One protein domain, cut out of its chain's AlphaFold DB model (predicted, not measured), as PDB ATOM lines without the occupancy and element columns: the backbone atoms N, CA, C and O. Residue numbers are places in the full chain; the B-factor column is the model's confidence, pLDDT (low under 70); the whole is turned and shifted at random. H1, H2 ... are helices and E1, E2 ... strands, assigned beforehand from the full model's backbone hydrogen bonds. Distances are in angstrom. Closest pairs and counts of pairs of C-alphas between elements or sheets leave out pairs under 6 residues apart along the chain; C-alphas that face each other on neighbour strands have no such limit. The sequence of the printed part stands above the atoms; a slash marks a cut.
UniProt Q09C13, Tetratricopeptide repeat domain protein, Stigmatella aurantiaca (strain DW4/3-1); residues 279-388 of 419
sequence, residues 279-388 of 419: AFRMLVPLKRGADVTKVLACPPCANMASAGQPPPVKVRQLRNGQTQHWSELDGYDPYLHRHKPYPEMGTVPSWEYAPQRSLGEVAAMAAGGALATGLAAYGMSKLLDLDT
ATOM      1  N   ALA A 279      22.411  43.071   5.066       67.25
ATOM      2  CA  ALA A 279      21.997  41.892   5.831       67.25
ATOM      3  C   ALA A 279      21.272  40.822   4.991       67.25
ATOM      4  O   ALA A 279      21.263  39.651   5.355       67.25
ATOM      5  N   PHE A 280      20.686  41.200   3.849       70.88
ATOM      6  CA  PHE A 280      19.970  40.280   2.948       70.88
ATOM      7  C   PHE A 280      20.816  39.834   1.757       70.88
ATOM      8  O   PHE A 280      20.308  39.183   0.838       70.88
ATOM      9  N   ARG A 281      22.096  40.211   1.742       81.44
ATOM     10  CA  ARG A 281      23.039  39.820   0.703       81.44
ATOM     11  C   ARG A 281      23.591  38.445   1.040       81.44
ATOM     12  O   ARG A 281      24.518  38.308   1.830       81.44
ATOM     13  N   MET A 282      23.027  37.430   0.405       83.44
ATOM     14  CA  MET A 282      23.556  36.076   0.481       83.44
ATOM     15  C   MET A 282      24.692  35.923  -0.526       83.44
ATOM     16  O   MET A 282      24.629  36.471  -1.628       83.44
ATOM     17  N   LEU A 283      25.716  35.156  -0.163       86.56
ATOM     18  CA  LEU A 283      26.794  34.807  -1.079       86.56
ATOM     19  C   LEU A 283      26.533  33.436  -1.687       86.56
ATOM     20  O   LEU A 283      26.385  32.450  -0.964       86.56
ATOM     21  N   VAL A 284      26.514  33.385  -3.018       88.12
ATOM     22  CA  VAL A 284      26.424  32.140  -3.782       88.12
ATOM     23  C   VAL A 284      27.737  31.907  -4.523       88.12
ATOM     24  O   VAL A 284      28.096  32.729  -5.369       88.12
ATOM     25  N   PRO A 285      28.490  30.839  -4.206       88.81
ATOM     26  CA  PRO A 285      29.647  30.463  -4.995       88.81
ATOM     27  C   PRO A 285      29.168  29.827  -6.304       88.81
ATOM     28  O   PRO A 285      28.469  28.816  -6.298       88.81
ATOM     29  N   LEU A 286      29.537  30.446  -7.421       88.88
ATOM     30  CA  LEU A 286      29.309  29.965  -8.777       88.88
ATOM     31  C   LEU A 286      30.590  29.365  -9.332       88.88
ATOM     32  O   LEU A 286      31.667  29.933  -9.132       88.88
ATOM     33  N   LYS A 287      30.456  28.269 -10.076       88.50
ATOM     34  CA  LYS A 287      31.542  27.683 -10.857       88.50
ATOM     35  C   LYS A 287      31.137  27.509 -12.316       88.50
ATOM     36  O   LYS A 287      30.037  27.033 -12.594       88.50
ATOM     37  N   ARG A 288      32.049  27.872 -13.216       86.56
ATOM     38  CA  ARG A 288      32.010  27.532 -14.642       86.56
ATOM     39  C   ARG A 288      33.435  27.331 -15.152       86.56
ATOM     40  O   ARG A 288      34.279  28.210 -15.012       86.56
ATOM     41  N   GLY A 289      33.717  26.169 -15.721       84.88
ATOM     42  CA  GLY A 289      35.053  25.717 -16.067       84.88
ATOM     43  C   GLY A 289      35.965  25.746 -14.842       84.88
ATOM     44  O   GLY A 289      35.674  25.140 -13.807       84.88
ATOM     45  N   ALA A 290      37.070  26.480 -14.964       82.56
ATOM     46  CA  ALA A 290      38.009  26.727 -13.871       82.56
ATOM     47  C   ALA A 290      37.625  27.938 -12.996       82.56
ATOM     48  O   ALA A 290      38.172  28.092 -11.903       82.56
ATOM     49  N   ASP A 291      36.687  28.779 -13.440       82.00
ATOM     50  CA  ASP A 291      36.340  30.022 -12.757       82.00
ATOM     51  C   ASP A 291      35.398  29.754 -11.587       82.00
ATOM     52  O   ASP A 291      34.297  29.227 -11.760       82.00
ATOM     53  N   VAL A 292      35.804  30.182 -10.390       85.62
ATOM     54  CA  VAL A 292      34.966  30.180  -9.187       85.62
ATOM     55  C   VAL A 292      34.814  31.610  -8.689       85.62
ATOM     56  O   VAL A 292      35.789  32.266  -8.335       85.62
ATOM     57  N   THR A 293      33.582  32.109  -8.651       87.25
ATOM     58  CA  THR A 293      33.266  33.481  -8.230       87.25
ATOM     59  C   THR A 293      32.127  33.469  -7.225       87.25
ATOM     60  O   THR A 293      31.170  32.714  -7.363       87.25
ATOM     61  N   LYS A 294      32.198  34.327  -6.207       87.56
ATOM     62  CA  LYS A 294      31.076  34.543  -5.291       87.56
ATOM     63  C   LYS A 294      30.211  35.685  -5.803       87.56
ATOM     64  O   LYS A 294      30.716  36.782  -6.027       87.56
ATOM     65  N   VAL A 295      28.914  35.438  -5.943       88.06
ATOM     66  CA  VAL A 295      27.943  36.448  -6.372       88.06
ATOM     67  C   VAL A 295      26.989  36.807  -5.245       88.06
ATOM     68  O   VAL A 295      26.695  35.984  -4.375       88.06
ATOM     69  N   LEU A 296      26.488  38.041  -5.272       88.44
ATOM     70  CA  LEU A 296      25.451  38.493  -4.350       88.44
ATOM     71  C   LEU A 296      24.085  38.023  -4.843       88.44
ATOM     72  O   LEU A 296      23.701  38.271  -5.985       88.44
ATOM     73  N   ALA A 297      23.332  37.375  -3.966       87.75
ATOM     74  CA  ALA A 297      22.005  36.862  -4.250       87.75
ATOM     75  C   ALA A 297      21.010  37.299  -3.172       87.75
ATOM     76  O   ALA A 297      21.359  37.470  -2.004       87.75
ATOM     77  N   CYS A 298      19.746  37.457  -3.560       85.12
ATOM     78  CA  CYS A 298      18.663  37.583  -2.591       85.12
ATOM     79  C   CYS A 298      18.380  36.218  -1.930       85.12
ATOM     80  O   CYS A 298      18.677  35.183  -2.538       85.12
ATOM     81  N   PRO A 299      17.758  36.182  -0.735       84.25
ATOM     82  CA  PRO A 299      17.498  34.925  -0.033       84.25
ATOM     83  C   PRO A 299      16.740  33.877  -0.866       84.25
ATOM     84  O   PRO A 299      17.171  32.728  -0.868       84.25
ATOM     85  N   PRO A 300      15.695  34.222  -1.654       84.56
ATOM     86  CA  PRO A 300      15.038  33.250  -2.532       84.56
ATOM     87  C   PRO A 300      15.986  32.591  -3.541       84.56
ATOM     88  O   PRO A 300      16.026  31.369  -3.630       84.56
ATOM     89  N   CYS A 301      16.792  33.378  -4.263       88.25
ATOM     90  CA  CYS A 301      17.733  32.839  -5.246       88.25
ATOM     91  C   CYS A 301      18.846  32.016  -4.584       88.25
ATOM     92  O   CYS A 301      19.232  30.978  -5.108       88.25
ATOM     93  N   ALA A 302      19.337  32.441  -3.418       86.88
ATOM     94  CA  ALA A 302      20.328  31.679  -2.662       86.88
ATOM     95  C   ALA A 302      19.768  30.348  -2.137       86.88
ATOM     96  O   ALA A 302      20.463  29.330  -2.171       86.88
ATOM     97  N   ASN A 303      18.508  30.334  -1.695       84.81
ATOM     98  CA  ASN A 303      17.819  29.123  -1.256       84.81
ATOM     99  C   ASN A 303      17.592  28.156  -2.421       84.81
ATOM    100  O   ASN A 303      17.863  26.969  -2.267       84.81
ATOM    101  N   MET A 304      17.175  28.659  -3.590       86.06
ATOM    102  CA  MET A 304      17.065  27.850  -4.811       86.06
ATOM    103  C   MET A 304      18.410  27.212  -5.166       86.06
ATOM    104  O   MET A 304      18.489  25.991  -5.278       86.06
ATOM    105  N   ALA A 305      19.480  28.012  -5.231       86.06
ATOM    106  CA  ALA A 305      20.823  27.512  -5.515       86.06
ATOM    107  C   ALA A 305      21.265  26.445  -4.495       86.06
ATOM    108  O   ALA A 305      21.778  25.393  -4.868       86.06
ATOM    109  N   SER A 306      21.004  26.671  -3.204       83.06
ATOM    110  CA  SER A 306      21.337  25.722  -2.131       83.06
ATOM    111  C   SER A 306      20.537  24.418  -2.212       83.06
ATOM    112  O   SER A 306      21.041  23.363  -1.822       83.06
ATOM    113  N   ALA A 307      19.311  24.485  -2.735       81.75
ATOM    114  CA  ALA A 307      18.449  23.340  -3.008       81.75
ATOM    115  C   ALA A 307      18.789  22.621  -4.328       81.75
ATOM    116  O   ALA A 307      18.127  21.644  -4.668       81.75
ATOM    117  N   GLY A 308      19.798  23.084  -5.079       80.94
ATOM    118  CA  GLY A 308      20.145  22.540  -6.395       80.94
ATOM    119  C   GLY A 308      19.165  22.929  -7.507       80.94
ATOM    120  O   GLY A 308      19.174  22.318  -8.570       80.94
ATOM    121  N   GLN A 309      18.313  23.930  -7.273       84.12
ATOM    122  CA  GLN A 309      17.400  24.492  -8.267       84.12
ATOM    123  C   GLN A 309      18.041  25.716  -8.940       84.12
ATOM    124  O   GLN A 309      18.716  26.490  -8.257       84.12
ATOM    125  N   PRO A 310      17.813  25.954 -10.244       84.81
ATOM    126  CA  PRO A 310      18.425  27.070 -10.955       84.81
ATOM    127  C   PRO A 310      17.707  28.375 -10.611       84.81
ATOM    128  O   PRO A 310      16.525  28.537 -10.932       84.81
ATOM    129  N   PRO A 311      18.376  29.360 -10.000       90.00
ATOM    130  CA  PRO A 311      17.755  30.662  -9.854       90.00
ATOM    131  C   PRO A 311      17.551  31.307 -11.242       90.00
ATOM    132  O   PRO A 311      18.383  31.123 -12.134       90.00
ATOM    133  N   PRO A 312      16.481  32.091 -11.448       91.00
ATOM    134  CA  PRO A 312      16.244  32.758 -12.725       91.00
ATOM    135  C   PRO A 312      17.227  33.917 -12.920       91.00
ATOM    136  O   PRO A 312      17.292  34.816 -12.078       91.00
ATOM    137  N   VAL A 313      17.958  33.920 -14.036       90.88
ATOM    138  CA  VAL A 313      18.863  35.000 -14.447       90.88
ATOM    139  C   VAL A 313      18.147  35.927 -15.418       90.88
ATOM    140  O   VAL A 313      17.613  35.489 -16.439       90.88
ATOM    141  N   LYS A 314      18.134  37.224 -15.108       89.62
ATOM    142  CA  LYS A 314      17.534  38.243 -15.971       89.62
ATOM    143  C   LYS A 314      18.525  38.662 -17.057       89.62
ATOM    144  O   LYS A 314      19.604  39.169 -16.743       89.62
ATOM    145  N   VAL A 315      18.152  38.464 -18.320       89.56
ATOM    146  CA  VAL A 315      19.035  38.676 -19.477       89.56
ATOM    147  C   VAL A 315      18.317  39.361 -20.630       89.56
ATOM    148  O   VAL A 315      17.114  39.183 -20.818       89.56
ATOM    149  N   ARG A 316      19.073  40.091 -21.451       89.00
ATOM    150  CA  ARG A 316      18.634  40.533 -22.777       89.00
ATOM    151  C   ARG A 316      19.138  39.549 -23.825       89.00
ATOM    152  O   ARG A 316      20.336  39.277 -23.879       89.00
ATOM    153  N   GLN A 317      18.231  39.049 -24.660       85.50
ATOM    154  CA  GLN A 317      18.583  38.219 -25.813       85.50
ATOM    155  C   GLN A 317      18.944  39.121 -26.994       85.50
ATOM    156  O   GLN A 317      18.131  39.928 -27.447       85.50
ATOM    157  N   LEU A 318      20.174  39.009 -27.487       83.00
ATOM    158  CA  LEU A 318      20.636  39.725 -28.669       83.00
ATOM    159  C   LEU A 318      20.261  38.955 -29.942       83.00
ATOM    160  O   LEU A 318      20.136  37.732 -29.949       83.00
ATOM    161  N   ARG A 319      20.127  39.671 -31.066       80.75
ATOM    162  CA  ARG A 319      19.745  39.079 -32.368       80.75
ATOM    163  C   ARG A 319      20.721  38.017 -32.885       80.75
ATOM    164  O   ARG A 319      20.349  37.217 -33.732       80.75
ATOM    165  N   ASN A 320      21.956  38.023 -32.398       80.50
ATOM    166  CA  ASN A 320      22.999  37.055 -32.736       80.50
ATOM    167  C   ASN A 320      22.983  35.803 -31.833       80.50
ATOM    168  O   ASN A 320      23.914  35.007 -31.901       80.50
ATOM    169  N   GLY A 321      21.966  35.640 -30.976       77.75
ATOM    170  CA  GLY A 321      21.835  34.510 -30.051       77.75
ATOM    171  C   GLY A 321      22.644  34.642 -28.757       77.75
ATOM    172  O   GLY A 321      22.641  33.724 -27.945       77.75
ATOM    173  N   GLN A 322      23.339  35.764 -28.544       83.38
ATOM    174  CA  GLN A 322      24.066  36.023 -27.303       83.38
ATOM    175  C   GLN A 322      23.134  36.549 -26.205       83.38
ATOM    176  O   GLN A 322      22.224  37.337 -26.465       83.38
ATOM    177  N   THR A 323      23.418  36.186 -24.955       87.06
ATOM    178  CA  THR A 323      22.756  36.757 -23.778       87.06
ATOM    179  C   THR A 323      23.620  37.819 -23.119       87.06
ATOM    180  O   THR A 323      24.790  37.570 -22.836       87.06
ATOM    181  N   GLN A 324      23.029  38.972 -22.814       89.56
ATOM    182  CA  GLN A 324      23.636  39.992 -21.958       89.56
ATOM    183  C   GLN A 324      22.995  39.973 -20.578       89.56
ATOM    184  O   GLN A 324      21.766  39.973 -20.464       89.56
ATOM    185  N   HIS A 325      23.818  39.993 -19.534       91.56
ATOM    186  CA  HIS A 325      23.332  40.113 -18.170       91.56
ATOM    187  C   HIS A 325      22.665  41.468 -17.938       91.56
ATOM    188  O   HIS A 325      23.090  42.477 -18.499       91.56
ATOM    189  N   TRP A 326      21.687  41.535 -17.032       88.75
ATOM    190  CA  TRP A 326      21.066  42.811 -16.662       88.75
ATOM    191  C   TRP A 326      22.078  43.862 -16.186       88.75
ATOM    192  O   TRP A 326      21.866  45.049 -16.408       88.75
ATOM    193  N   SER A 327      23.175  43.448 -15.544       87.44
ATOM    194  CA  SER A 327      24.195  44.368 -15.018       87.44
ATOM    195  C   SER A 327      25.120  44.939 -16.091       87.44
ATOM    196  O   SER A 327      25.883  45.852 -15.802       87.44
ATOM    197  N   GLU A 328      25.094  44.380 -17.300       87.69
ATOM    198  CA  GLU A 328      25.876  44.857 -18.447       87.69
ATOM    199  C   GLU A 328      25.105  45.884 -19.285       87.69
ATOM    200  O   GLU A 328      25.636  46.421 -20.254       87.69
ATOM    201  N   LEU A 329      23.836  46.130 -18.955       83.81
ATOM    202  CA  LEU A 329      22.979  47.038 -19.697       83.81
ATOM    203  C   LEU A 329      23.172  48.473 -19.210       83.81
ATOM    204  O   LEU A 329      22.866  48.801 -18.060       83.81
ATOM    205  N   ASP A 330      23.598  49.343 -20.121       75.00
ATOM    206  CA  ASP A 330      23.695  50.775 -19.857       75.00
ATOM    207  C   ASP A 330      22.330  51.341 -19.438       75.00
ATOM    208  O   ASP A 330      21.322  51.195 -20.131       75.00
ATOM    209  N   GLY A 331      22.291  51.977 -18.267       71.12
ATOM    210  CA  GLY A 331      21.072  52.562 -17.706       71.12
ATOM    211  C   GLY A 331      20.112  51.568 -17.040       71.12
ATOM    212  O   GLY A 331      19.090  52.001 -16.497       71.12
ATOM    213  N   TYR A 332      20.417  50.263 -17.013       75.25
ATOM    214  CA  TYR A 332      19.625  49.315 -16.231       75.25
ATOM    215  C   TYR A 332      19.938  49.470 -14.745       75.25
ATOM    216  O   TYR A 332      20.987  49.084 -14.237       75.25
ATOM    217  N   ASP A 333      18.969  50.021 -14.031       74.38
ATOM    218  CA  ASP A 333      19.007  50.135 -12.581       74.38
ATOM    219  C   ASP A 333      18.052  49.108 -11.947       74.38
ATOM    220  O   ASP A 333      16.842  49.215 -12.182       74.38
ATOM    221  N   PRO A 334      18.545  48.155 -11.125       74.69
ATOM    222  CA  PRO A 334      17.713  47.220 -10.365       74.69
ATOM    223  C   PRO A 334      16.555  47.898  -9.640       74.69
ATOM    224  O   PRO A 334      15.450  47.359  -9.594       74.69
ATOM    225  N   TYR A 335      16.815  49.079  -9.079       70.44
ATOM    226  CA  TYR A 335      15.865  49.833  -8.277       70.44
ATOM    227  C   TYR A 335      14.781  50.428  -9.173       70.44
ATOM    228  O   TYR A 335      13.605  50.233  -8.911       70.44
ATOM    229  N   LEU A 336      15.134  51.047 -10.299       65.88
ATOM    230  CA  LEU A 336      14.135  51.644 -11.199       65.88
ATOM    231  C   LEU A 336      13.377  50.605 -12.050       65.88
ATOM    232  O   LEU A 336      12.255  50.859 -12.488       65.88
ATOM    233  N   HIS A 337      13.967  49.429 -12.288       65.56
ATOM    234  CA  HIS A 337      13.479  48.440 -13.262       65.56
ATOM    235  C   HIS A 337      13.010  47.123 -12.634       65.56
ATOM    236  O   HIS A 337      12.879  46.106 -13.322       65.56
ATOM    237  N   ARG A 338      12.700  47.139 -11.334       59.28
ATOM    238  CA  ARG A 338      12.186  45.981 -10.592       59.28
ATOM    239  C   ARG A 338      10.954  45.356 -11.251       59.28
ATOM    240  O   ARG A 338      10.846  44.134 -11.322       59.28
ATOM    241  N   HIS A 339      10.064  46.200 -11.776       52.84
ATOM    242  CA  HIS A 339       8.789  45.762 -12.333       52.84
ATOM    243  C   HIS A 339       8.519  46.250 -13.757       52.84
ATOM    244  O   HIS A 339       7.626  45.713 -14.402       52.84
ATOM    245  N   LYS A 340       9.257  47.222 -14.309       53.03
ATOM    246  CA  LYS A 340       9.054  47.602 -15.716       53.03
ATOM    247  C   LYS A 340       9.449  46.426 -16.625       53.03
ATOM    248  O   LYS A 340      10.603  45.994 -16.556       53.03
ATOM    249  N   PRO A 341       8.531  45.895 -17.461       49.84
ATOM    250  CA  PRO A 341       8.930  44.990 -18.522       49.84
ATOM    251  C   PRO A 341       9.812  45.800 -19.466       49.84
ATOM    252  O   PRO A 341       9.341  46.707 -20.148       49.84
ATOM    253  N   TYR A 342      11.113  45.524 -19.453       61.19
ATOM    254  CA  TYR A 342      11.946  45.898 -20.580       61.19
ATOM    255  C   TYR A 342      11.509  44.967 -21.712       61.19
ATOM    256  O   TYR A 342      11.635  43.755 -21.530       61.19
ATOM    257  N   PRO A 343      10.980  45.474 -22.839       63.09
ATOM    258  CA  PRO A 343      10.447  44.615 -23.899       63.09
ATOM    259  C   PRO A 343      11.473  43.600 -24.418       63.09
ATOM    260  O   PRO A 343      11.114  42.538 -24.907       63.09
ATOM    261  N   GLU A 344      12.756  43.936 -24.283       72.25
ATOM    262  CA  GLU A 344      13.896  43.137 -24.731       72.25
ATOM    263  C   GLU A 344      14.447  42.183 -23.653       72.25
ATOM    264  O   GLU A 344      15.367  41.412 -23.926       72.25
ATOM    265  N   MET A 345      13.934  42.244 -22.419       79.25
ATOM    266  CA  MET A 345      14.430  41.454 -21.290       79.25
ATOM    267  C   MET A 345      13.600  40.191 -21.084       79.25
ATOM    268  O   MET A 345      12.380  40.246 -20.942       79.25
ATOM    269  N   GLY A 346      14.293  39.063 -20.976       82.50
ATOM    270  CA  GLY A 346      13.744  37.774 -20.583       82.50
ATOM    271  C   GLY A 346      14.387  37.245 -19.304       82.50
ATOM    272  O   GLY A 346      15.238  37.880 -18.673       82.50
ATOM    273  N   THR A 347      13.971  36.044 -18.922       86.00
ATOM    274  CA  THR A 347      14.579  35.274 -17.836       86.00
ATOM    275  C   THR A 347      14.986  33.914 -18.366       86.00
ATOM    276  O   THR A 347      14.181  33.257 -19.022       86.00
ATOM    277  N   VAL A 348      16.203  33.488 -18.049       87.44
ATOM    278  CA  VAL A 348      16.707  32.146 -18.353       87.44
ATOM    279  C   VAL A 348      17.101  31.448 -17.050       87.44
ATOM    280  O   VAL A 348      17.531  32.124 -16.110       87.44
ATOM    281  N   PRO A 349      16.962  30.120 -16.936       87.56
ATOM    282  CA  PRO A 349      17.544  29.372 -15.827       87.56
ATOM    283  C   PRO A 349      19.057  29.615 -15.743       87.56
ATOM    284  O   PRO A 349      19.736  29.711 -16.765       87.56
ATOM    285  N   SER A 350      19.621  29.691 -14.535       86.75
ATOM    286  CA  SER A 350      21.052  29.985 -14.363       86.75
ATOM    287  C   SER A 350      21.993  29.005 -15.063       86.75
ATOM    288  O   SER A 350      23.075  29.413 -15.470       86.75
ATOM    289  N   TRP A 351      21.610  27.733 -15.210       85.69
ATOM    290  CA  TRP A 351      22.422  26.731 -15.915       85.69
ATOM    291  C   TRP A 351      22.457  26.952 -17.437       85.69
ATOM    292  O   TRP A 351      23.414  26.561 -18.094       85.69
ATOM    293  N   GLU A 352      21.440  27.613 -17.993       84.94
ATOM    294  CA  GLU A 352      21.304  27.930 -19.423       84.94
ATOM    295  C   GLU A 352      21.924  29.290 -19.754       84.94
ATOM    296  O   GLU A 352      22.154  29.621 -20.914       84.94
ATOM    297  N   TYR A 353      22.201  30.097 -18.731       86.69
ATOM    298  CA  TYR A 353      22.836  31.388 -18.906       86.69
ATOM    299  C   TYR A 353      24.282  31.215 -19.380       86.69
ATOM    300  O   TYR A 353      25.078  30.577 -18.693       86.69
ATOM    301  N   ALA A 354      24.638  31.824 -20.513       82.62
ATOM    302  CA  ALA A 354      25.983  31.819 -21.084       82.62
ATOM    303  C   ALA A 354      26.549  33.257 -21.115       82.62
ATOM    304  O   ALA A 354      26.253  34.018 -22.044       82.62
ATOM    305  N   PRO A 355      27.325  33.672 -20.093       80.25
ATOM    306  CA  PRO A 355      27.858  35.022 -20.020       80.25
ATOM    307  C   PRO A 355      28.900  35.239 -21.124       80.25
ATOM    308  O   PRO A 355      29.713  34.362 -21.404       80.25
ATOM    309  N   GLN A 356      28.889  36.424 -21.735       80.81
ATOM    310  CA  GLN A 356      29.921  36.837 -22.701       80.81
ATOM    311  C   GLN A 356      31.232  37.249 -22.016       80.81
ATOM    312  O   GLN A 356      32.294  37.240 -22.632       80.81
ATOM    313  N   ARG A 357      31.138  37.636 -20.742       85.19
ATOM    314  CA  ARG A 357      32.246  38.040 -19.874       85.19
ATOM    315  C   ARG A 357      32.504  36.979 -18.810       85.19
ATOM    316  O   ARG A 357      31.670  36.100 -18.590       85.19
ATOM    317  N   SER A 358      33.630  37.074 -18.109       86.62
ATOM    318  CA  SER A 358      33.895  36.172 -16.983       86.62
ATOM    319  C   SER A 358      32.837  36.341 -15.882       86.62
ATOM    320  O   SER A 358      32.272  37.424 -15.694       86.62
ATOM    321  N   LEU A 359      32.578  35.280 -15.108       85.12
ATOM    322  CA  LEU A 359      31.655  35.364 -13.967       85.12
ATOM    323  C   LEU A 359      32.074  36.467 -12.983       85.12
ATOM    324  O   LEU A 359      31.209  37.160 -12.449       85.12
ATOM    325  N   GLY A 360      33.384  36.659 -12.793       83.62
ATOM    326  CA  GLY A 360      33.967  37.705 -11.951       83.62
ATOM    327  C   GLY A 360      33.606  39.118 -12.405       83.62
ATOM    328  O   GLY A 360      33.168  39.929 -11.591       83.62
ATOM    329  N   GLU A 361      33.722  39.405 -13.701       85.50
ATOM    330  CA  GLU A 361      33.389  40.720 -14.263       85.50
ATOM    331  C   GLU A 361      31.896  41.026 -14.146       85.50
ATOM    332  O   GLU A 361      31.518  42.106 -13.687       85.50
ATOM    333  N   VAL A 362      31.038  40.063 -14.498       85.31
ATOM    334  CA  VAL A 362      29.580  40.229 -14.389       85.31
ATOM    335  C   VAL A 362      29.175  40.420 -12.924       85.31
ATOM    336  O   VAL A 362      28.353  41.282 -12.607       85.31
ATOM    337  N   ALA A 363      29.778  39.657 -12.007       84.31
ATOM    338  CA  ALA A 363      29.533  39.784 -10.574       84.31
ATOM    339  C   ALA A 363      29.966  41.151 -10.030       84.31
ATOM    340  O   ALA A 363      29.224  41.762  -9.258       84.31
ATOM    341  N   ALA A 364      31.128  41.656 -10.452       82.31
ATOM    342  CA  ALA A 364      31.621  42.970 -10.055       82.31
ATOM    343  C   ALA A 364      30.688  44.094 -10.533       82.31
ATOM    344  O   ALA A 364      30.378  45.002  -9.761       82.31
ATOM    345  N   MET A 365      30.172  44.006 -11.762       83.19
ATOM    346  CA  MET A 365      29.200  44.969 -12.296       83.19
ATOM    347  C   MET A 365      27.877  44.928 -11.526       83.19
ATOM    348  O   MET A 365      27.372  45.973 -11.120       83.19
ATOM    349  N   ALA A 366      27.353  43.733 -11.238       82.00
ATOM    350  CA  ALA A 366      26.141  43.566 -10.431       82.00
ATOM    351  C   ALA A 366      26.300  44.091  -8.988       82.00
ATOM    352  O   ALA A 366      25.323  44.506  -8.355       82.00
ATOM    353  N   ALA A 367      27.536  44.086  -8.474       77.19
ATOM    354  CA  ALA A 367      27.903  44.599  -7.160       77.19
ATOM    355  C   ALA A 367      28.253  46.102  -7.138       77.19
ATOM    356  O   ALA A 367      28.497  46.636  -6.057       77.19
ATOM    357  N   GLY A 368      28.257  46.798  -8.282       71.12
ATOM    358  CA  GLY A 368      28.551  48.235  -8.347       71.12
ATOM    359  C   GLY A 368      30.040  48.602  -8.427       71.12
ATOM    360  O   GLY A 368      30.420  49.681  -7.985       71.12
ATOM    361  N   GLY A 369      30.887  47.739  -8.996       61.19
ATOM    362  CA  GLY A 369      32.228  48.102  -9.486       61.19
ATOM    363  C   GLY A 369      33.399  47.876  -8.523       61.19
ATOM    364  O   GLY A 369      34.450  47.442  -8.970       61.19
ATOM    365  N   ALA A 370      33.251  48.091  -7.220       48.38
ATOM    366  CA  ALA A 370      34.191  47.664  -6.173       48.38
ATOM    367  C   ALA A 370      33.562  47.991  -4.810       48.38
ATOM    368  O   ALA A 370      32.828  48.967  -4.721       48.38
ATOM    369  N   LEU A 371      33.896  47.223  -3.762       47.09
ATOM    370  CA  LEU A 371      33.345  47.241  -2.383       47.09
ATOM    371  C   LEU A 371      32.349  46.107  -2.069       47.09
ATOM    372  O   LEU A 371      31.268  46.308  -1.520       47.09
ATOM    373  N   ALA A 372      32.794  44.868  -2.296       43.88
ATOM    374  CA  ALA A 372      32.302  43.688  -1.577       43.88
ATOM    375  C   ALA A 372      32.973  43.519  -0.188       43.88
ATOM    376  O   ALA A 372      33.019  42.418   0.352       43.88
ATOM    377  N   THR A 373      33.531  44.585   0.397       41.88
ATOM    378  CA  THR A 373      34.333  44.550   1.641       41.88
ATOM    379  C   THR A 373      33.536  44.818   2.920       41.88
ATOM    380  O   THR A 373      34.118  45.053   3.973       41.88
ATOM    381  N   GLY A 374      32.207  44.734   2.868       45.81
ATOM    382  CA  GLY A 374      31.333  44.909   4.034       45.81
ATOM    383  C   GLY A 374      30.240  43.848   4.130       45.81
ATOM    384  O   GLY A 374      29.106  44.168   4.471       45.81
ATOM    385  N   LEU A 375      30.531  42.606   3.737       48.69
ATOM    386  CA  LEU A 375      29.542  41.532   3.784       48.69
ATOM    387  C   LEU A 375      29.545  40.879   5.164       48.69
ATOM    388  O   LEU A 375      30.451  40.117   5.499       48.69
ATOM    389  N   ALA A 376      28.494  41.140   5.942       41.22
ATOM    390  CA  ALA A 376      28.094  40.236   7.010       41.22
ATOM    391  C   ALA A 376      27.701  38.904   6.352       41.22
ATOM    392  O   ALA A 376      26.627  38.772   5.769       41.22
ATOM    393  N   ALA A 377      28.624  37.945   6.353       45.06
ATOM    394  CA  ALA A 377      28.430  36.646   5.734       45.06
ATOM    395  C   ALA A 377      27.416  35.826   6.544       45.06
ATOM    396  O   ALA A 377      27.769  35.209   7.546       45.06
ATOM    397  N   TYR A 378      26.163  35.792   6.094       43.25
ATOM    398  CA  TYR A 378      25.197  34.794   6.542       43.25
ATOM    399  C   TYR A 378      25.102  33.668   5.509       43.25
ATOM    400  O   TYR A 378      24.735  33.892   4.361       43.25
ATOM    401  N   GLY A 379      25.448  32.454   5.950       48.31
ATOM    402  CA  GLY A 379      25.235  31.188   5.242       48.31
ATOM    403  C   GLY A 379      26.157  30.944   4.042       48.31
ATOM    404  O   GLY A 379      25.972  31.513   2.972       48.31
ATOM    405  N   MET A 380      27.110  30.019   4.188       51.56
ATOM    406  CA  MET A 380      27.777  29.407   3.033       51.56
ATOM    407  C   MET A 380      26.742  28.551   2.290       51.56
ATOM    408  O   MET A 380      26.295  27.530   2.809       51.56
ATOM    409  N   SER A 381      26.332  28.979   1.098       61.25
ATOM    410  CA  SER A 381      25.526  28.151   0.197       61.25
ATOM    411  C   SER A 381      26.408  27.117  -0.516       61.25
ATOM    412  O   SER A 381      27.630  27.275  -0.605       61.25
ATOM    413  N   LYS A 382      25.802  26.022  -0.993       75.31
ATOM    414  CA  LYS A 382      26.511  25.011  -1.793       75.31
ATOM    415  C   LYS A 382      27.064  25.640  -3.078       75.31
ATOM    416  O   LYS A 382      26.462  26.560  -3.624       75.31
ATOM    417  N   LEU A 383      28.193  25.112  -3.560       82.44
ATOM    418  CA  LEU A 383      28.753  25.476  -4.862       82.44
ATOM    419  C   LEU A 383      27.740  25.156  -5.963       82.44
ATOM    420  O   LEU A 383      27.370  23.996  -6.137       82.44
ATOM    421  N   LEU A 384      27.309  26.184  -6.690       83.75
ATOM    422  CA  LEU A 384      26.471  26.033  -7.868       83.75
ATOM    423  C   LEU A 384      27.385  25.904  -9.089       83.75
ATOM    424  O   LEU A 384      27.923  26.893  -9.591       83.75
ATOM    425  N   ASP A 385      27.590  24.668  -9.527       85.81
ATOM    426  CA  ASP A 385      28.368  24.341 -10.718       85.81
ATOM    427  C   ASP A 385      27.443  24.389 -11.943       85.81
ATOM    428  O   ASP A 385      26.544  23.561 -12.102       85.81
ATOM    429  N   LEU A 386      27.612  25.426 -12.765       84.38
ATOM    430  CA  LEU A 386      26.724  25.705 -13.892       84.38
ATOM    431  C   LEU A 386      26.892  24.699 -15.035       84.38
ATOM    432  O   LEU A 386      25.950  24.506 -15.800       84.38
ATOM    433  N   ASP A 387      28.053  24.058 -15.143       79.88
ATOM    434  CA  ASP A 387      28.346  23.140 -16.242       79.88
ATOM    435  C   ASP A 387      27.694  21.787 -15.972       79.88
ATOM    436  O   ASP A 387      26.871  21.321 -16.760       79.88
ATOM    437  N   THR A 388      27.935  21.223 -14.789       76.94
ATOM    438  CA  THR A 388      27.329  19.945 -14.373       76.94
ATOM    439  C   THR A 388      25.807  20.033 -14.224       76.94
ATOM    440  O   THR A 388      25.090  19.081 -14.536       76.94
TER     441      THR A 388
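AT A GLANCE: This is residues 279 to 388 of the 419 residues of the protein "Tetratricopeptide repeat domain protein" of Stigmatella aurantiaca (strain DW4/3-1) (UniProt Q09C13). A two-ended body: at one end of its longest axis the strand hairpin E1 and E2, with H1 near the start of E1 and H2 beside E2, and at the other end a small three-stranded sheet of E4, E3 and E5. The last stretch, residues 367 to 388, wraps round the hairpin's end of the body and comes back beside E1 with residues 384 to 385, while residues 335 to 341 stick out from the long link between E4 and E5. The printed part has 110 residues, with the elements E1, E2, H1, E3, E4, E5 and H2 in that order; both sheets are antiparallel, the larger in the order E4, E3, E5. The class is mixed, helices and strands, though only 44 residues are in named elements. The whole is compact, with a radius of gyration of the C-alphas of 13.7 A and spans of 37 by 31 by 23 A.

HOW THE PARTS SIT: Start at E1, residues 282 to 288, and E2, residues 291 to 297: they form an antiparallel hairpin, where you will find N 284 and O 295 within hydrogen-bond range at 2.9 A. For H1, residues 299 to 306, look at Pro 299, whose C-alpha is 6.2 A from that of Met 282, the closest pair of H1 and E1. E3, residues 312 to 317, and E4, residues 323 to 325, form the next antiparallel hairpin, with N 316 and O 324 at 2.9 A. E5, residues 345 to 349, is antiparallel to E3 on its other side, with N 313 and O 348 at 2.8 A. In H2, residues 359 to 366, the C-alpha of Ala 363 is 5.6 A from that of Val 295, the closest pair of H2 and E2. H2 only grazes the three-stranded sheet, with its residues 362 to 366. H1 and H2 are apart, and in both every O i to N i+4 pair is within hydrogen-bond range.

IN THESE COORDINATES: Find C-alpha 282 at (23.556, 36.076, 0.481); from there E1 runs 19.3 A, and E2 then runs 18.0 A. H1 is 10.2 A long, E3 14.4 A, E4 6.6 A and E5 13.6 A. H2 runs 10.5 A and ends at C-alpha 366, at (26.141, 43.566, -10.431).

THE WHOLE: The C-alphas farthest apart, those of Arg 319 and Ala 376, are 40.3 A from each other. The printed part has no cut. The link from E4 to E5, of 19 residues, is long. Look for pLDDT under 70 at residue 279, residues 336 to 343 and residues 369 to 381.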